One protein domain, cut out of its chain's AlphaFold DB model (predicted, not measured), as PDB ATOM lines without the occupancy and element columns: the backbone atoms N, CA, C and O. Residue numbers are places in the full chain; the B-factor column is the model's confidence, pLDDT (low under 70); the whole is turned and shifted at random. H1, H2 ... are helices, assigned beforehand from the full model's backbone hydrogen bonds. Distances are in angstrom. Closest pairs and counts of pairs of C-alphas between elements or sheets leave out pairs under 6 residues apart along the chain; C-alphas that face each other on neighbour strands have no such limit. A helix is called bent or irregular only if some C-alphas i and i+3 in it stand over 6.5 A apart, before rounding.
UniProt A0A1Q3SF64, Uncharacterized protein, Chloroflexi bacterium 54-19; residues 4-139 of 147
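What this domain is: This is residues 4 to 139 of the 147 residues of an uncharacterized protein of Chloroflexi bacterium 54-19 (UniProt A0A1Q3SF64). A long helical hairpin of H6 and H5, side by side, forms the core, and the short helices H1, H2 and H3 pack on H5, with H4 beyond H1 and H3 at one end. After H6, residues 121 to 134 stick out as a loose arm leading to the tiny H7. The printed part has 136 residues with seven named helices, H1 to H7 in chain order, and no named strand: all helix. It is compact, with a radius of gyration of the C-alphas of 16.4 A and spans of 50 by 37 by 22 A.

How they stand to each other: H6, residues 93 to 116, touches H5, residues 62 to 84, at a shallow tilt of 26 degrees, opposite ways, as a hairpin; their closest C-alphas, Ala 67 and Ala 114, are 5.0 A apart. H5 is the hub, touching four helices. H3, residues 35 to 44, touches it at a steep tilt of 40 degrees, the closest C-alphas being Ala 37 and Phe 72 at 4.8 A. H1, residues 5 to 15, touches residues 66 to 73 of H5 alone, closest at C-alphas Leu 12 and Glu 70, 7.6 A. H2, residues 17 to 23, touches residues 77 to 81 of H5 alone, closest at C-alphas Thr 23 and Val 81, 6.4 A. H4, residues 49 to 54, touches H3, about perpendicular at 74 degrees, closest at C-alphas Asn 39 and Phe 52, 6.5 A. H4 is irregular: C-alphas 50 and 53 are 7.4 A apart. H7, residues 136 to 139, touches no helix. Every O i to N i+4 pair is within hydrogen-bond range in H1, H2, H3, H5 and H6; H4 has 0 of 2, but 2 of 3 O i to N i+3 pairs, and H7 is too short for an O i to N i+4 pair.

Where its parts are: H6 is 34.9 A long, from C-alpha 93 at (33.348, 2.069, -1.117) to C-alpha 116 at (45.484, 20.115, -28.461), and H5 is 32.3 A. H1 begins at C-alpha 5, (23.835, 16.258, -32.712).

The domain as a whole: The C-alphas of Thr 54 and Ala 139, the two farthest apart, are 50.8 A apart. The printed part has no cut; the links H2 to H3 and H6 to H7 are long. Mean pLDDT of the printed part is 76.2; residues 84 to 94, 96 and 118 to 139 are under 70.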
ATOM      1  N   THR A   4      26.475  15.467 -36.801       91.19
ATOM      2  CA  THR A   4      25.272  16.079 -36.242       91.19
ATOM      3  C   THR A   4      25.174  15.835 -34.739       91.19
ATOM      4  O   THR A   4      25.926  15.064 -34.140       91.19
ATOM      5  N   ARG A   5      24.201  16.495 -34.110       91.62
ATOM      6  CA  ARG A   5      23.835  16.258 -32.712       91.62
ATOM      7  C   ARG A   5      23.457  14.799 -32.434       91.62
ATOM      8  O   ARG A   5      23.844  14.268 -31.396       91.62
ATOM      9  N   ASP A   6      22.720  14.178 -33.350       90.69
ATOM     10  CA  ASP A   6      22.270  12.794 -33.200       90.69
ATOM     11  C   ASP A   6      23.454  11.824 -33.323       90.69
ATOM     12  O   ASP A   6      23.547  10.868 -32.554       90.69
ATOM     13  N   ASP A   7      24.412  12.119 -34.210       91.00
ATOM     14  CA  ASP A   7      25.653  11.342 -34.329       91.00
ATOM     15  C   ASP A   7      26.508  11.458 -33.059       91.00
ATOM     16  O   ASP A   7      27.033  10.462 -32.565       91.00
ATOM     17  N   ALA A   8      26.597  12.662 -32.487       89.88
ATOM     18  CA  ALA A   8      27.263  12.909 -31.211       89.88
ATOM     19  C   ALA A   8      26.637  12.114 -30.056       89.88
ATOM     20  O   ALA A   8      27.361  11.545 -29.239       89.88
ATOM     21  N   LEU A   9      25.304  12.057 -29.980       92.50
ATOM     22  CA  LEU A   9      24.617  11.247 -28.975       92.50
ATOM     23  C   LEU A   9      24.928   9.758 -29.165       92.50
ATOM     24  O   LEU A   9      25.301   9.091 -28.201       92.50
ATOM     25  N   ALA A  10      24.815   9.252 -30.394       92.62
ATOM     26  CA  ALA A  10      25.093   7.851 -30.705       92.62
ATOM     27  C   ALA A  10      26.542   7.467 -30.364       92.62
ATOM     28  O   ALA A  10      26.791   6.398 -29.804       92.62
ATOM     29  N   TYR A  11      27.491   8.362 -30.648       91.25
ATOM     30  CA  TYR A  11      28.885   8.198 -30.262       91.25
ATOM     31  C   TYR A  11      29.049   8.107 -28.735       91.25
ATOM     32  O   TYR A  11      29.653   7.155 -28.249       91.25
ATOM     33  N   LEU A  12      28.453   9.029 -27.965       91.00
ATOM     34  CA  LEU A  12      28.534   9.012 -26.494       91.00
ATOM     35  C   LEU A  12      27.910   7.758 -25.880       91.00
ATOM     36  O   LEU A  12      28.468   7.199 -24.937       91.00
ATOM     37  N   GLN A  13      26.767   7.314 -26.405       91.00
ATOM     38  CA  GLN A  13      26.103   6.089 -25.959       91.00
ATOM     39  C   GLN A  13      26.985   4.860 -26.184       91.00
ATOM     40  O   GLN A  13      27.065   3.989 -25.321       91.00
ATOM     41  N   MET A  14      27.654   4.791 -27.335       90.31
ATOM     42  CA  MET A  14      28.553   3.689 -27.660       90.31
ATOM     43  C   MET A  14      29.803   3.709 -26.772       90.31
ATOM     44  O   MET A  14      30.102   2.707 -26.120       90.31
ATOM     45  N   GLU A  15      30.498   4.847 -26.719       89.12
ATOM     46  CA  GLU A  15      31.798   4.983 -26.053       89.12
ATOM     47  C   GLU A  15      31.685   4.893 -24.524       89.12
ATOM     48  O   GLU A  15      32.534   4.296 -23.864       89.12
ATOM     49  N   PHE A  16      30.603   5.431 -23.950       89.12
ATOM     50  CA  PHE A  16      30.407   5.501 -22.499       89.12
ATOM     51  C   PHE A  16      29.319   4.564 -21.965       89.12
ATOM     52  O   PHE A  16      28.850   4.757 -20.844       89.12
ATOM     53  N   SER A  17      28.928   3.538 -22.728       86.75
ATOM     54  CA  SER A  17      27.920   2.543 -22.313       86.75
ATOM     55  C   SER A  17      28.197   1.950 -20.924       86.75
ATOM     56  O   SER A  17      27.319   1.932 -20.066       86.75
ATOM     57  N   GLN A  18      29.442   1.553 -20.653       82.75
ATOM     58  CA  GLN A  18      29.833   0.994 -19.357       82.75
ATOM     59  C   GLN A  18      29.712   2.020 -18.215       82.75
ATOM     60  O   GLN A  18      29.262   1.695 -17.118       82.75
ATOM     61  N   GLN A  19      30.096   3.274 -18.457       83.31
ATOM     62  CA  GLN A  19      30.017   4.356 -17.477       83.31
ATOM     63  C   GLN A  19      28.564   4.775 -17.225       83.31
ATOM     64  O   GLN A  19      28.227   5.141 -16.101       83.31
ATOM     65  N   LEU A  20      27.691   4.704 -18.232       84.69
ATOM     66  CA  LEU A  20      26.249   4.902 -18.068       84.69
ATOM     67  C   LEU A  20      25.660   3.839 -17.139       84.69
ATOM     68  O   LEU A  20      25.005   4.201 -16.162       84.69
ATOM     69  N   ASP A  21      25.987   2.564 -17.358       84.19
ATOM     70  CA  ASP A  21      25.547   1.460 -16.496       84.19
ATOM     71  C   ASP A  21      26.060   1.604 -15.056       84.19
ATOM     72  O   ASP A  21      25.320   1.392 -14.092       84.19
ATOM     73  N   ASP A  22      27.328   1.989 -14.890       77.12
ATOM     74  CA  ASP A  22      27.947   2.128 -13.572       77.12
ATOM     75  C   ASP A  22      27.460   3.358 -12.798       77.12
ATOM     76  O   ASP A  22      27.461   3.347 -11.565       77.12
ATOM     77  N   THR A  23      27.055   4.425 -13.491       74.75
ATOM     78  CA  THR A  23      26.605   5.670 -12.849       74.75
ATOM     79  C   THR A  23      25.090   5.799 -12.764       74.75
ATOM     80  O   THR A  23      24.611   6.544 -11.914       74.75
ATOM     81  N   GLY A  24      24.328   5.094 -13.601       81.00
ATOM     82  CA  GLY A  24      22.877   5.251 -13.714       81.00
ATOM     83  C   GLY A  24      22.451   6.606 -14.291       81.00
ATOM     84  O   GLY A  24      21.337   7.059 -14.034       81.00
ATOM     85  N   MET A  25      23.347   7.293 -15.005       84.38
ATOM     86  CA  MET A  25      23.022   8.510 -15.747       84.38
ATOM     87  C   MET A  25      22.166   8.152 -16.973       84.38
ATOM     88  O   MET A  25      22.361   7.100 -17.574       84.38
ATOM     89  N   ALA A  26      21.222   9.023 -17.343       88.06
ATOM     90  CA  ALA A  26      20.406   8.819 -18.538       88.06
ATOM     91  C   ALA A  26      21.276   8.834 -19.807       88.06
ATOM     92  O   ALA A  26      22.203   9.639 -19.927       88.06
ATOM     93  N   ASP A  27      20.965   7.950 -20.749       89.69
ATOM     94  CA  ASP A  27      21.701   7.754 -21.997       89.69
ATOM     95  C   ASP A  27      21.151   8.598 -23.156       89.69
ATOM     96  O   ASP A  27      21.544   8.410 -24.301       89.69
ATOM     97  N   ASP A  28      20.254   9.543 -22.885       90.81
ATOM     98  CA  ASP A  28      19.539  10.325 -23.886       90.81
ATOM     99  C   ASP A  28      20.028  11.778 -23.991       90.81
ATOM    100  O   ASP A  28      20.856  12.275 -23.220       90.81
ATOM    101  N   ASP A  29      19.494  12.493 -24.979       88.75
ATOM    102  CA  ASP A  29      19.714  13.926 -25.142       88.75
ATOM    103  C   ASP A  29      18.769  14.753 -24.252       88.75
ATOM    104  O   ASP A  29      17.958  15.555 -24.719       88.75
ATOM    105  N   SER A  30      18.848  14.517 -22.942       88.81
ATOM    106  CA  SER A  30      18.078  15.233 -21.926       88.81
ATOM    107  C   SER A  30      18.977  16.053 -20.990       88.81
ATOM    108  O   SER A  30      20.198  15.841 -20.931       88.81
ATOM    109  N   PRO A  31      18.401  16.970 -20.187       85.12
ATOM    110  CA  PRO A  31      19.145  17.694 -19.161       85.12
ATOM    111  C   PRO A  31      19.800  16.789 -18.112       85.12
ATOM    112  O   PRO A  31      20.732  17.237 -17.440       85.12
ATOM    113  N   GLU A  32      19.298  15.561 -17.952       83.75
ATOM    114  CA  GLU A  32      19.776  14.509 -17.047       83.75
ATOM    115  C   GLU A  32      20.818  13.609 -17.738       83.75
ATOM    116  O   GLU A  32      21.776  13.190 -17.084       83.75
ATOM    117  N   GLY A  33      20.717  13.452 -19.059       87.62
ATOM    118  CA  GLY A  33      21.685  12.798 -19.936       87.62
ATOM    119  C   GLY A  33      22.702  13.760 -20.565       87.62
ATOM    120  O   GLY A  33      23.305  14.604 -19.888       87.62
ATOM    121  N   PHE A  34      22.957  13.622 -21.864       89.94
ATOM    122  CA  PHE A  34      24.098  14.251 -22.539       89.94
ATOM    123  C   PHE A  34      23.863  15.677 -23.055       89.94
ATOM    124  O   PHE A  34      24.826  16.313 -23.494       89.94
ATOM    125  N   GLU A  35      22.657  16.243 -22.934       91.50
ATOM    126  CA  GLU A  35      22.298  17.520 -23.578       91.50
ATOM    127  C   GLU A  35      23.289  18.640 -23.249       91.50
ATOM    128  O   GLU A  35      23.779  19.360 -24.121       91.50
ATOM    129  N   SER A  36      23.638  18.763 -21.967       89.38
ATOM    130  CA  SER A  36      24.577  19.784 -21.500       89.38
ATOM    131  C   SER A  36      26.006  19.591 -22.017       89.38
ATOM    132  O   SER A  36      26.704  20.585 -22.213       89.38
ATOM    133  N   ALA A  37      26.438  18.342 -22.229       90.88
ATOM    134  CA  ALA A  37      27.777  18.025 -22.711       90.88
ATOM    135  C   ALA A  37      27.881  18.328 -24.208       90.88
ATOM    136  O   ALA A  37      28.781  19.060 -24.620       90.88
ATOM    137  N   ILE A  38      26.891  17.887 -24.987       92.25
ATOM    138  CA  ILE A  38      26.808  18.160 -26.425       92.25
ATOM    139  C   ILE A  38      26.704  19.672 -26.675       92.25
ATOM    140  O   ILE A  38      27.431  20.227 -27.495       92.25
ATOM    141  N   ASN A  39      25.864  20.381 -25.914       91.62
ATOM    142  CA  ASN A  39      25.726  21.837 -26.023       91.62
ATOM    143  C   ASN A  39      27.019  22.595 -25.679       91.62
ATOM    144  O   ASN A  39      27.272  23.663 -26.238       91.62
ATOM    145  N   ALA A  40      27.811  22.089 -24.732       88.69
ATOM    146  CA  ALA A  40      29.095  22.683 -24.386       88.69
ATOM    147  C   ALA A  40      30.127  22.444 -25.497       88.69
ATOM    148  O   ALA A  40      30.755  23.402 -25.934       88.69
ATOM    149  N   ALA A  41      30.218  21.219 -26.021       88.81
ATOM    150  CA  ALA A  41      31.100  20.894 -27.141       88.81
ATOM    151  C   ALA A  41      30.770  21.725 -28.394       88.81
ATOM    152  O   ALA A  41      31.656  22.356 -28.962       88.81
ATOM    153  N   LEU A  42      29.483  21.829 -28.759       88.88
ATOM    154  CA  LEU A  42      29.019  22.650 -29.886       88.88
ATOM    155  C   LEU A  42      29.371  24.133 -29.723       88.88
ATOM    156  O   LEU A  42      29.656  24.821 -30.702       88.88
ATOM    157  N   ARG A  43      29.353  24.643 -28.488       89.44
ATOM    158  CA  ARG A  43      29.752  26.024 -28.209       89.44
ATOM    159  C   ARG A  43      31.242  26.244 -28.437       89.44
ATOM    160  O   ARG A  43      31.600  27.289 -28.969       89.44
ATOM    161  N   GLU A  44      32.084  25.296 -28.029       85.69
ATOM    162  CA  GLU A  44      33.539  25.405 -28.197       85.69
ATOM    163  C   GLU A  44      33.949  25.356 -29.676       85.69
ATOM    164  O   GLU A  44      34.855  26.079 -30.074       85.69
ATOM    165  N   VAL A  45      33.215  24.617 -30.518       86.19
ATOM    166  CA  VAL A  45      33.393  24.658 -31.985       86.19
ATOM    167  C   VAL A  45      32.638  25.813 -32.669       86.19
ATOM    168  O   VAL A  45      32.546  25.878 -33.890       86.19
ATOM    169  N   GLY A  46      32.102  26.767 -31.898       83.94
ATOM    170  CA  GLY A  46      31.626  28.056 -32.414       83.94
ATOM    171  C   GLY A  46      30.128  28.174 -32.715       83.94
ATOM    172  O   GLY A  46      29.693  29.229 -33.184       83.94
ATOM    173  N   PHE A  47      29.300  27.167 -32.412       86.38
ATOM    174  CA  PHE A  47      27.848  27.292 -32.583       86.38
ATOM    175  C   PHE A  47      27.208  28.135 -31.477       86.38
ATOM    176  O   PHE A  47      27.544  28.067 -30.292       86.38
ATOM    177  N   THR A  48      26.197  28.914 -31.858       86.94
ATOM    178  CA  THR A  48      25.357  29.646 -30.905       86.94
ATOM    179  C   THR A  48      24.204  28.780 -30.404       86.94
ATOM    180  O   THR A  48      23.787  27.822 -31.052       86.94
ATOM    181  N   ARG A  49      23.617  29.147 -29.257       84.38
ATOM    182  CA  ARG A  49      22.540  28.362 -28.626       84.38
ATOM    183  C   ARG A  49      21.339  28.110 -29.546       84.38
ATOM    184  O   ARG A  49      20.749  27.040 -29.483       84.38
ATOM    185  N   SER A  50      20.979  29.076 -30.393       90.12
ATOM    186  CA  SER A  50      19.882  28.925 -31.359       90.12
ATOM    187  C   SER A  50      20.184  27.921 -32.473       90.12
ATOM    188  O   SER A  50      19.261  27.489 -33.151       90.12
ATOM    189  N   GLN A  51      21.455  27.569 -32.673       87.62
ATOM    190  CA  GLN A  51      21.904  26.655 -33.722       87.62
ATOM    191  C   GLN A  51      22.116  25.225 -33.215       87.62
ATOM    192  O   GLN A  51      22.266  24.339 -34.041       87.62
ATOM    193  N   PHE A  52      22.103  24.967 -31.901       89.00
ATOM    194  CA  PHE A  52      22.466  23.653 -31.343       89.00
ATOM    195  C   PHE A  52      21.635  22.479 -31.871       89.00
ATOM    196  O   PHE A  52      22.169  21.388 -32.025       89.00
ATOM    197  N   LEU A  53      20.351  22.700 -32.163       89.56
ATOM    198  CA  LEU A  53      19.460  21.651 -32.676       89.56
ATOM    199  C   LEU A  53      19.699  21.324 -34.154       89.56
ATOM    200  O   LEU A  53      19.359  20.238 -34.600       89.56
ATOM    201  N   THR A  54      20.248  22.264 -34.921       89.19
ATOM    202  CA  THR A  54      20.471  22.119 -36.368       89.19
ATOM    203  C   THR A  54      21.953  22.214 -36.719       89.19
ATOM    204  O   THR A  54      22.295  22.515 -37.863       89.19
ATOM    205  N   ALA A  55      22.829  22.074 -35.724       89.25
ATOM    206  CA  ALA A  55      24.263  22.190 -35.905       89.25
ATOM    207  C   ALA A  55      24.762  20.991 -36.709       89.25
ATOM    208  O   ALA A  55      24.423  19.845 -36.415       89.25
ATOM    209  N   VAL A  56      25.563  21.290 -37.723       91.06
ATOM    210  CA  VAL A  56      26.266  20.307 -38.538       91.06
ATOM    211  C   VAL A  56      27.729  20.708 -38.482       91.06
ATOM    212  O   VAL A  56      28.099  21.753 -39.021       91.06
ATOM    213  N   VAL A  57      28.525  19.934 -37.753       86.88
ATOM    214  CA  VAL A  57      29.958  20.180 -37.581       86.88
ATOM    215  C   VAL A  57      30.664  19.799 -38.876       86.88
ATOM    216  O   VAL A  57      30.408  18.736 -39.440       86.88
ATOM    217  N   ALA A  58      31.515  20.691 -39.380       84.25
ATOM    218  CA  ALA A  58      32.277  20.440 -40.594       84.25
ATOM    219  C   ALA A  58      33.393  19.416 -40.339       84.25
ATOM    220  O   ALA A  58      33.948  19.367 -39.247       84.25
ATOM    221  N   ASP A  59      33.764  18.660 -41.373       82.81
ATOM    222  CA  ASP A  59      34.820  17.634 -41.332       82.81
ATOM    223  C   ASP A  59      36.142  18.125 -40.723       82.81
ATOM    224  O   ASP A  59      36.837  17.377 -40.042       82.81
ATOM    225  N   GLU A  60      36.491  19.391 -40.955       81.19
ATOM    226  CA  GLU A  60      37.710  20.008 -40.423       81.19
ATOM    227  C   GLU A  60      37.685  20.233 -38.902       81.19
ATOM    228  O   GLU A  60      38.748  20.259 -38.281       81.19
ATOM    229  N   ASP A  61      36.494  20.312 -38.302       83.12
ATOM    230  CA  ASP A  61      36.278  20.525 -36.868       83.12
ATOM    231  C   ASP A  61      35.844  19.243 -36.130       83.12
ATOM    232  O   ASP A  61      35.720  19.262 -34.903       83.12
ATOM    233  N   GLU A  62      35.634  18.118 -36.833       85.62
ATOM    234  CA  GLU A  62      35.155  16.853 -36.239       85.62
ATOM    235  C   GLU A  62      36.055  16.384 -35.087       85.62
ATOM    236  O   GLU A  62      35.564  16.112 -33.994       85.62
ATOM    237  N   GLY A  63      37.378  16.384 -35.278       82.44
ATOM    238  CA  GLY A  63      38.317  15.947 -34.239       82.44
ATOM    239  C   GLY A  63      38.334  16.852 -32.999       82.44
ATOM    240  O   GLY A  63      38.507  16.366 -31.881       82.44
ATOM    241  N   ALA A  64      38.122  18.160 -33.173       82.81
ATOM    242  CA  ALA A  64      37.993  19.088 -32.049       82.81
ATOM    243  C   ALA A  64      36.667  18.871 -31.311       82.81
ATOM    244  O   ALA A  64      36.625  18.859 -30.079       82.81
ATOM    245  N   PHE A  65      35.589  18.661 -32.068       86.19
ATOM    246  CA  PHE A  65      34.265  18.411 -31.525       86.19
ATOM    247  C   PHE A  65      34.214  17.125 -30.698       86.19
ATOM    248  O   PHE A  65      33.749  17.182 -29.561       86.19
ATOM    249  N   GLU A  66      34.742  16.010 -31.207       89.38
ATOM    250  CA  GLU A  66      34.829  14.736 -30.477       89.38
ATOM    251  C   GLU A  66      35.634  14.883 -29.177       89.38
ATOM    252  O   GLU A  66      35.153  14.525 -28.102       89.38
ATOM    253  N   ALA A  67      36.805  15.528 -29.234       86.62
ATOM    254  CA  ALA A  67      37.634  15.745 -28.049       86.62
ATOM    255  C   ALA A  67      36.919  16.583 -26.968       86.62
ATOM    256  O   ALA A  67      37.017  16.299 -25.769       86.62
ATOM    257  N   PHE A  68      36.176  17.623 -27.362       86.25
ATOM    258  CA  PHE A  68      35.386  18.419 -26.418       86.25
ATOM    259  C   PHE A  68      34.190  17.645 -25.872       86.25
ATOM    260  O   PHE A  68      33.861  17.766 -24.690       86.25
ATOM    261  N   LEU A  69      33.546  16.853 -26.719       90.50
ATOM    262  CA  LEU A  69      32.395  16.035 -26.379       90.50
ATOM    263  C   LEU A  69      32.755  14.991 -25.312       90.50
ATOM    264  O   LEU A  69      32.089  14.946 -24.274       90.50
ATOM    265  N   GLU A  70      33.854  14.256 -25.491       90.12
ATOM    266  CA  GLU A  70      34.394  13.338 -24.479       90.12
ATOM    267  C   GLU A  70      34.718  14.064 -23.167       90.12
ATOM    268  O   GLU A  70      34.285  13.651 -22.086       90.12
ATOM    269  N   TYR A  71      35.431  15.193 -23.247       87.81
ATOM    270  CA  TYR A  71      35.801  15.979 -22.071       87.81
ATOM    271  C   TYR A  71      34.572  16.422 -21.263       87.81
ATOM    272  O   TYR A  71      34.526  16.263 -20.036       87.81
ATOM    273  N   PHE A  72      33.554  16.981 -21.924       89.12
ATOM    274  CA  PHE A  72      32.353  17.456 -21.240       89.12
ATOM    275  C   PHE A  72      31.465  16.313 -20.737       89.12
ATOM    276  O   PHE A  72      30.871  16.462 -19.663       89.12
ATOM    277  N   ALA A  73      31.410  15.178 -21.441       89.12
ATOM    278  CA  ALA A  73      30.716  13.979 -20.980       89.12
ATOM    279  C   ALA A  73      31.361  13.420 -19.700       89.12
ATOM    280  O   ALA A  73      30.688  13.271 -18.680       89.12
ATOM    281  N   LEU A  74      32.682  13.237 -19.678       87.50
ATOM    282  CA  LEU A  74      33.422  12.754 -18.502       87.50
ATOM    283  C   LEU A  74      33.355  13.730 -17.320       87.50
ATOM    284  O   LEU A  74      33.193  13.334 -16.159       87.50
ATOM    285  N   LYS A  75      33.396  15.038 -17.592       86.06
ATOM    286  CA  LYS A  75      33.174  16.067 -16.567       86.06
ATOM    287  C   LYS A  75      31.768  15.988 -15.978       86.06
ATOM    288  O   LYS A  75      31.576  16.307 -14.804       86.06
ATOM    289  N   ARG A  76      30.782  15.569 -16.767       85.50
ATOM    290  CA  ARG A  76      29.425  15.345 -16.282       85.50
ATOM    291  C   ARG A  76      29.332  14.068 -15.450       85.50
ATOM    292  O   ARG A  76      28.828  14.156 -14.334       85.50
ATOM    293  N   PHE A  77      29.905  12.956 -15.911       83.25
ATOM    294  CA  PHE A  77      29.987  11.717 -15.131       83.25
ATOM    295  C   PHE A  77      30.632  11.944 -13.763       83.25
ATOM    296  O   PHE A  77      30.063  11.558 -12.747       83.25
ATOM    297  N   SER A  78      31.762  12.654 -13.696       82.56
ATOM    298  CA  SER A  78      32.418  12.950 -12.411       82.56
ATOM    299  C   SER A  78      31.528  13.744 -11.444       82.56
ATOM    300  O   SER A  78      31.514  13.454 -10.248       82.56
ATOM    301  N   LYS A  79      30.744  14.712 -11.943       81.75
ATOM    302  CA  LYS A  79      29.772  15.455 -11.124       81.75
ATOM    303  C   LYS A  79      28.621  14.571 -10.669       81.75
ATOM    304  O   LYS A  79      28.236  14.657  -9.509       81.75
ATOM    305  N   TYR A  80      28.088  13.750 -11.568       79.69
ATOM    306  CA  TYR A  80      26.984  12.848 -11.264       79.69
ATOM    307  C   TYR A  80      27.391  11.840 -10.187       79.69
ATOM    308  O   TYR A  80      26.684  11.676  -9.197       79.69
ATOM    309  N   VAL A  81      28.585  11.255 -10.322       77.31
ATOM    310  CA  VAL A  81      29.155  10.342  -9.330       77.31
ATOM    311  C   VAL A  81      29.340  11.036  -7.982       77.31
ATOM    312  O   VAL A  81      28.941  10.497  -6.956       77.31
ATOM    313  N   ALA A  82      29.881  12.256  -7.972       73.69
ATOM    314  CA  ALA A  82      30.090  13.010  -6.736       73.69
ATOM    315  C   ALA A  82      28.787  13.435  -6.029       73.69
ATOM    316  O   ALA A  82      28.816  13.699  -4.830       73.69
ATOM    317  N   GLN A  83      27.670  13.553  -6.755       75.00
ATOM    318  CA  GLN A  83      26.385  14.005  -6.210       75.00
ATOM    319  C   GLN A  83      25.460  12.861  -5.793       75.00
ATOM    320  O   GLN A  83      24.706  13.027  -4.839       75.00
ATOM    321  N   ASN A  84      25.494  11.732  -6.506       66.75
ATOM    322  CA  ASN A  84      24.518  10.653  -6.334       66.75
ATOM    323  C   ASN A  84      25.048   9.443  -5.560       66.75
ATOM    324  O   ASN A  84      24.245   8.639  -5.089       66.75
ATOM    325  N   PHE A  85      26.365   9.301  -5.391       64.06
ATOM    326  CA  PHE A  85      26.903   8.239  -4.546       64.06
ATOM    327  C   PHE A  85      27.027   8.702  -3.099       64.06
ATOM    328  O   PHE A  85      28.001   9.336  -2.697       64.06
ATOM    329  N   ASP A  86      26.007   8.356  -2.317       55.66
ATOM    330  CA  ASP A  86      26.027   8.467  -0.866       55.66
ATOM    331  C   ASP A  86      27.002   7.418  -0.306       55.66
ATOM    332  O   ASP A  86      26.832   6.212  -0.515       55.66
ATOM    333  N   VAL A  87      28.062   7.869   0.373       53.06
ATOM    334  CA  VAL A  87      29.063   6.998   1.009       53.06
ATOM    335  C   VAL A  87      28.435   6.414   2.274       53.06
ATOM    336  O   VAL A  87      28.771   6.787   3.396       53.06
ATOM    337  N   SER A  88      27.471   5.513   2.102       49.62
ATOM    338  CA  SER A  88      26.947   4.743   3.219       49.62
ATOM    339  C   SER A  88      27.997   3.720   3.657       49.62
ATOM    340  O   SER A  88      28.737   3.155   2.849       49.62
ATOM    341  N   THR A  89      28.069   3.463   4.960       49.94
ATOM    342  CA  THR A  89      29.018   2.554   5.630       49.94
ATOM    343  C   THR A  89      28.813   1.063   5.286       49.94
ATOM    344  O   THR A  89      29.283   0.190   6.009       49.94
ATOM    345  N   GLY A  90      28.104   0.755   4.193       52.97
ATOM    346  CA  GLY A  90      27.588  -0.570   3.833       52.97
ATOM    347  C   GLY A  90      28.419  -1.399   2.845       52.97
ATOM    348  O   GLY A  90      27.952  -2.462   2.449       52.97
ATOM    349  N   GLY A  91      29.627  -0.968   2.460       52.62
ATOM    350  CA  GLY A  91      30.595  -1.837   1.764       52.62
ATOM    351  C   GLY A  91      30.803  -1.630   0.255       52.62
ATOM    352  O   GLY A  91      31.624  -2.335  -0.322       52.62
ATOM    353  N   ASP A  92      30.168  -0.640  -0.383       60.06
ATOM    354  CA  ASP A  92      30.394  -0.337  -1.815       60.06
ATOM    355  C   ASP A  92      31.563   0.635  -2.082       60.06
ATOM    356  O   ASP A  92      31.862   0.984  -3.227       60.06
ATOM    357  N   SER A  93      32.285   1.055  -1.039       63.72
ATOM    358  CA  SER A  93      33.348   2.069  -1.117       63.72
ATOM    359  C   SER A  93      34.466   1.721  -2.110       63.72
ATOM    360  O   SER A  93      34.968   2.611  -2.797       63.72
ATOM    361  N   VAL A  94      34.828   0.441  -2.245       67.62
ATOM    362  CA  VAL A  94      35.890  -0.014  -3.163       67.62
ATOM    363  C   VAL A  94      35.465   0.114  -4.628       67.62
ATOM    364  O   VAL A  94      36.240   0.611  -5.447       67.62
ATOM    365  N   ARG A  95      34.229  -0.275  -4.968       70.94
ATOM    366  CA  ARG A  95      33.697  -0.139  -6.335       70.94
ATOM    367  C   ARG A  95      33.601   1.335  -6.731       70.94
ATOM    368  O   ARG A  95      33.982   1.704  -7.838       70.94
ATOM    369  N   LEU A  96      33.177   2.190  -5.803       69.44
ATOM    370  CA  LEU A  96      33.095   3.637  -6.024       69.44
ATOM    371  C   LEU A  96      34.459   4.278  -6.244       69.44
ATOM    372  O   LEU A  96      34.615   5.097  -7.149       69.44
ATOM    373  N   GLN A  97      35.466   3.876  -5.468       72.12
ATOM    374  CA  GLN A  97      36.836   4.335  -5.675       72.12
ATOM    375  C   GLN A  97      37.370   3.927  -7.050       72.12
ATOM    376  O   GLN A  97      38.035   4.731  -7.700       72.12
ATOM    377  N   GLN A  98      37.052   2.719  -7.521       77.00
ATOM    378  CA  GLN A  98      37.447   2.255  -8.853       77.00
ATOM    379  C   GLN A  98      36.756   3.043  -9.971       77.00
ATOM    380  O   GLN A  98      37.435   3.496 -10.891       77.00
ATOM    381  N   ILE A  99      35.442   3.273  -9.868       76.94
ATOM    382  CA  ILE A  99      34.684   4.086 -10.833       76.94
ATOM    383  C   ILE A  99      35.247   5.512 -10.876       76.94
ATOM    384  O   ILE A  99      35.534   6.041 -11.949       76.94
ATOM    385  N   PHE A 100      35.481   6.121  -9.711       77.88
ATOM    386  CA  PHE A 100      36.024   7.474  -9.628       77.88
ATOM    387  C   PHE A 100      37.451   7.563 -10.183       77.88
ATOM    388  O   PHE A 100      37.767   8.499 -10.918       77.88
ATOM    389  N   ALA A 101      38.314   6.591  -9.874       78.81
ATOM    390  CA  ALA A 101      39.674   6.531 -10.402       78.81
ATOM    391  C   ALA A 101      39.687   6.366 -11.929       78.81
ATOM    392  O   ALA A 101      40.463   7.043 -12.603       78.81
ATOM    393  N   ASN A 102      38.800   5.527 -12.470       81.94
ATOM    394  CA  ASN A 102      38.664   5.315 -13.907       81.94
ATOM    395  C   ASN A 102      38.195   6.598 -14.615       81.94
ATOM    396  O   ASN A 102      38.904   7.112 -15.479       81.94
ATOM    397  N   ILE A 103      37.085   7.200 -14.167       81.69
ATOM    398  CA  ILE A 103      36.579   8.464 -14.731       81.69
ATOM    399  C   ILE A 103      37.638   9.567 -14.644       81.69
ATOM    400  O   ILE A 103      37.789  10.348 -15.579       81.69
ATOM    401  N   LYS A 104      38.400   9.637 -13.547       80.88
ATOM    402  CA  LYS A 104      39.475  10.623 -13.386       80.88
ATOM    403  C   LYS A 104      40.615  10.410 -14.384       80.88
ATOM    404  O   LYS A 104      41.126  11.397 -14.908       80.88
ATOM    405  N   SER A 105      41.009   9.160 -14.631       83.44
ATOM    406  CA  SER A 105      42.027   8.835 -15.635       83.44
ATOM    407  C   SER A 105      41.552   9.238 -17.027       83.44
ATOM    408  O   SER A 105      42.215  10.031 -17.687       83.44
ATOM    409  N   LEU A 106      40.353   8.793 -17.417       83.88
ATOM    410  CA  LEU A 106      39.761   9.120 -18.715       83.88
ATOM    411  C   LEU A 106      39.601  10.632 -18.899       83.88
ATOM    412  O   LEU A 106      39.891  11.168 -19.961       83.88
ATOM    413  N   LEU A 107      39.191  11.352 -17.849       83.25
ATOM    414  CA  LEU A 107      39.061  12.804 -17.904       83.25
ATOM    415  C   LEU A 107      40.415  13.493 -18.112       83.25
ATOM    416  O   LEU A 107      40.464  14.515 -18.791       83.25
ATOM    417  N   ALA A 108      41.505  12.978 -17.536       78.25
ATOM    418  CA  ALA A 108      42.842  13.534 -17.746       78.25
ATOM    419  C   ALA A 108      43.306  13.355 -19.201       78.25
ATOM    420  O   ALA A 108      43.829  14.301 -19.802       78.25
ATOM    421  N   ASP A 109      43.039  12.186 -19.783       79.50
ATOM    422  CA  ASP A 109      43.350  11.887 -21.181       79.50
ATOM    423  C   ASP A 109      42.509  12.763 -22.126       79.50
ATOM    424  O   ASP A 109      43.064  13.480 -22.962       79.50
ATOM    425  N   ALA A 110      41.192  12.836 -21.904       81.12
ATOM    426  CA  ALA A 110      40.285  13.687 -22.675       81.12
ATOM    427  C   ALA A 110      40.612  15.184 -22.530       81.12
ATOM    428  O   ALA A 110      40.523  15.948 -23.489       81.12
ATOM    429  N   THR A 111      41.055  15.628 -21.346       80.69
ATOM    430  CA  THR A 111      41.533  17.009 -21.147       80.69
ATOM    431  C   THR A 111      42.760  17.284 -22.006       80.69
ATOM    432  O   THR A 111      42.847  18.340 -22.629       80.69
ATOM    433  N   THR A 112      43.702  16.342 -22.054       77.62
ATOM    434  CA  THR A 112      44.913  16.472 -22.870       77.62
ATOM    435  C   THR A 112      44.555  16.544 -24.354       77.62
ATOM    436  O   THR A 112      45.053  17.424 -25.053       77.62
ATOM    437  N   ALA A 113      43.644  15.687 -24.823       78.88
ATOM    438  CA  ALA A 113      43.148  15.715 -26.197       78.88
ATOM    439  C   ALA A 113      42.452  17.047 -26.533       78.88
ATOM    440  O   ALA A 113      42.785  17.690 -27.526       78.88
ATOM    441  N   ALA A 114      41.560  17.528 -25.665       77.75
ATOM    442  CA  ALA A 114      40.869  18.803 -25.843       77.75
ATOM    443  C   ALA A 114      41.828  20.012 -25.841       77.75
ATOM    444  O   ALA A 114      41.624  20.985 -26.571       77.75
ATOM    445  N   GLN A 115      42.911  19.966 -25.059       80.94
ATOM    446  CA  GLN A 115      43.923  21.027 -25.039       80.94
ATOM    447  C   GLN A 115      44.677  21.163 -26.366       80.94
ATOM    448  O   GLN A 115      45.043  22.282 -26.729       80.94
ATOM    449  N   VAL A 116      44.872  20.070 -27.116       82.06
ATOM    450  CA  VAL A 116      45.484  20.115 -28.461       82.06
ATOM    451  C   VAL A 116      44.666  20.998 -29.406       82.06
ATOM    452  O   VAL A 116      45.238  21.727 -30.214       82.06
ATOM    453  N   TYR A 117      43.342  20.990 -29.250       78.00
ATOM    454  CA  TYR A 117      42.405  21.774 -30.055       78.00
ATOM    455  C   TYR A 117      42.068  23.148 -29.458       78.00
ATOM    456  O   TYR A 117      41.207  23.856 -29.971       78.00
ATOM    457  N   GLY A 118      42.766  23.569 -28.399       69.56
ATOM    458  CA  GLY A 118      42.659  24.928 -27.868       69.56
ATOM    459  C   GLY A 118      41.636  25.123 -26.749       69.56
ATOM    460  O   GLY A 118      41.348  26.276 -26.409       69.56
ATOM    461  N   LEU A 119      41.139  24.049 -26.117       66.19
ATOM    462  CA  LEU A 119      40.352  24.170 -24.886       66.19
ATOM    463  C   LEU A 119      41.183  24.896 -23.806       66.19
ATOM    464  O   LEU A 119      42.139  24.343 -23.262       66.19
ATOM    465  N   GLY A 120      40.809  26.139 -23.483       52.34
ATOM    466  CA  GLY A 120      41.448  26.938 -22.430       52.34
ATOM    467  C   GLY A 120      42.809  27.533 -22.809       52.34
ATOM    468  O   GLY A 120      43.806  27.239 -22.156       52.34
ATOM    469  N   GLY A 121      42.847  28.398 -23.830       37.97
ATOM    470  CA  GLY A 121      44.059  29.076 -24.309       37.97
ATOM    471  C   GLY A 121      45.064  29.508 -23.223       37.97
ATOM    472  O   GLY A 121      44.697  30.122 -22.227       37.97
ATOM    473  N   SER A 122      46.344  29.191 -23.466       37.88
ATOM    474  CA  SER A 122      47.552  29.640 -22.750       37.88
ATOM    475  C   SER A 122      47.424  29.797 -21.228       37.88
ATOM    476  O   SER A 122      47.554  30.895 -20.687       37.88
ATOM    477  N   TYR A 123      47.307  28.680 -20.511       39.22
ATOM    478  CA  TYR A 123      47.680  28.640 -19.098       39.22
ATOM    479  C   TYR A 123      49.011  27.908 -18.953       39.22
ATOM    480  O   TYR A 123      49.154  26.744 -19.317       39.22
ATOM    481  N   SER A 124      50.002  28.638 -18.434       34.34
ATOM    482  CA  SER A 124      51.205  28.086 -17.810       34.34
ATOM    483  C   SER A 124      50.836  26.830 -17.017       34.34
ATOM    484  O   SER A 124      49.828  26.827 -16.313       34.34
ATOM    485  N   SER A 125      51.660  25.787 -17.123       41.03
ATOM    486  CA  SER A 125      51.565  24.486 -16.442       41.03
ATOM    487  C   SER A 125      51.649  24.557 -14.902       41.03
ATOM    488  O   SER A 125      52.219  23.678 -14.263       41.03
ATOM    489  N   SER A 126      51.125  25.615 -14.293       39.69
ATOM    490  CA  SER A 126      51.353  26.016 -12.912       39.69
ATOM    491  C   SER A 126      50.045  26.447 -12.243       39.69
ATOM    492  O   SER A 126      49.971  27.559 -11.742       39.69
ATOM    493  N   ALA A 127      48.998  25.612 -12.255       39.09
ATOM    494  CA  ALA A 127      47.870  25.725 -11.312       39.09
ATOM    495  C   ALA A 127      46.885  24.545 -11.418       39.09
ATOM    496  O   ALA A 127      45.687  24.732 -11.586       39.09
ATOM    497  N   TYR A 128      47.372  23.317 -11.280       40.00
ATOM    498  CA  TYR A 128      46.523  22.212 -10.837       40.00
ATOM    499  C   TYR A 128      47.271  21.454  -9.743       40.00
ATOM    500  O   TYR A 128      47.640  20.293  -9.898       40.00
ATOM    501  N   SER A 129      47.546  22.138  -8.623       39.03
ATOM    502  CA  SER A 129      47.881  21.435  -7.385       39.03
ATOM    503  C   SER A 129      46.597  20.785  -6.876       39.03
ATOM    504  O   SER A 129      45.884  21.329  -6.031       39.03
ATOM    505  N   TRP A 130      46.267  19.636  -7.456       42.66
ATOM    506  CA  TRP A 130      45.336  18.705  -6.857       42.66
ATOM    507  C   TRP A 130      45.996  18.256  -5.562       42.66
ATOM    508  O   TRP A 130      46.918  17.447  -5.588       42.66
ATOM    509  N   GLN A 131      45.587  18.851  -4.440       40.75
ATOM    510  CA  GLN A 131      45.807  18.221  -3.149       40.75
ATOM    511  C   GLN A 131      45.334  16.781  -3.321       40.75
ATOM    512  O   GLN A 131      44.182  16.555  -3.705       40.75
ATOM    513  N   GLU A 132      46.261  15.837  -3.172       42.75
ATOM    514  CA  GLU A 132      45.943  14.426  -3.053       42.75
ATOM    515  C   GLU A 132      44.777  14.342  -2.072       42.75
ATOM    516  O   GLU A 132      44.908  14.692  -0.899       42.75
ATOM    517  N   LEU A 133      43.599  13.966  -2.573       46.06
ATOM    518  CA  LEU A 133      42.554  13.427  -1.721       46.06
ATOM    519  C   LEU A 133      43.161  12.139  -1.174       46.06
ATOM    520  O   LEU A 133      43.077  11.089  -1.808       46.06
ATOM    521  N   ASP A 134      43.880  12.270  -0.060       41.84
ATOM    522  CA  ASP A 134      44.433  11.167   0.701       41.84
ATOM    523  C   ASP A 134      43.245  10.397   1.281       41.84
ATOM    524  O   ASP A 134      42.733  10.659   2.371       41.84
ATOM    525  N   LEU A 135      42.745   9.461   0.476       48.25
ATOM    526  CA  LEU A 135      41.683   8.531   0.843       48.25
ATOM    527  C   LEU A 135      42.160   7.522   1.908       48.25
ATOM    528  O   LEU A 135      41.364   6.709   2.376       48.25
ATOM    529  N   GLY A 136      43.421   7.606   2.359       44.19
ATOM    530  CA  GLY A 136      43.941   6.875   3.510       44.19
ATOM    531  C   GLY A 136      43.274   7.247   4.839       44.19
ATOM    532  O   GLY A 136      43.375   6.482   5.798       44.19
ATOM    533  N   PHE A 137      42.537   8.366   4.911       46.88
ATOM    534  CA  PHE A 137      41.743   8.711   6.097       46.88
ATOM    535  C   PHE A 137      40.629   7.687   6.387       46.88
ATOM    536  O   PHE A 137      40.381   7.378   7.550       46.88
ATOM    537  N   LEU A 138      39.996   7.104   5.359       43.62
ATOM    538  CA  LEU A 138      38.935   6.106   5.563       43.62
ATOM    539  C   LEU A 138      39.483   4.730   5.964       43.62
ATOM    540  O   LEU A 138      38.829   4.017   6.714       43.62
ATOM    541  N   ALA A 139      40.700   4.382   5.539       46.84
ATOM    542  CA  ALA A 139      41.327   3.105   5.889       46.84
ATOM    543  C   ALA A 139      41.951   3.083   7.300       46.84
ATOM    544  O   ALA A 139      42.283   2.015   7.809       46.84
TER     545      ALA A 139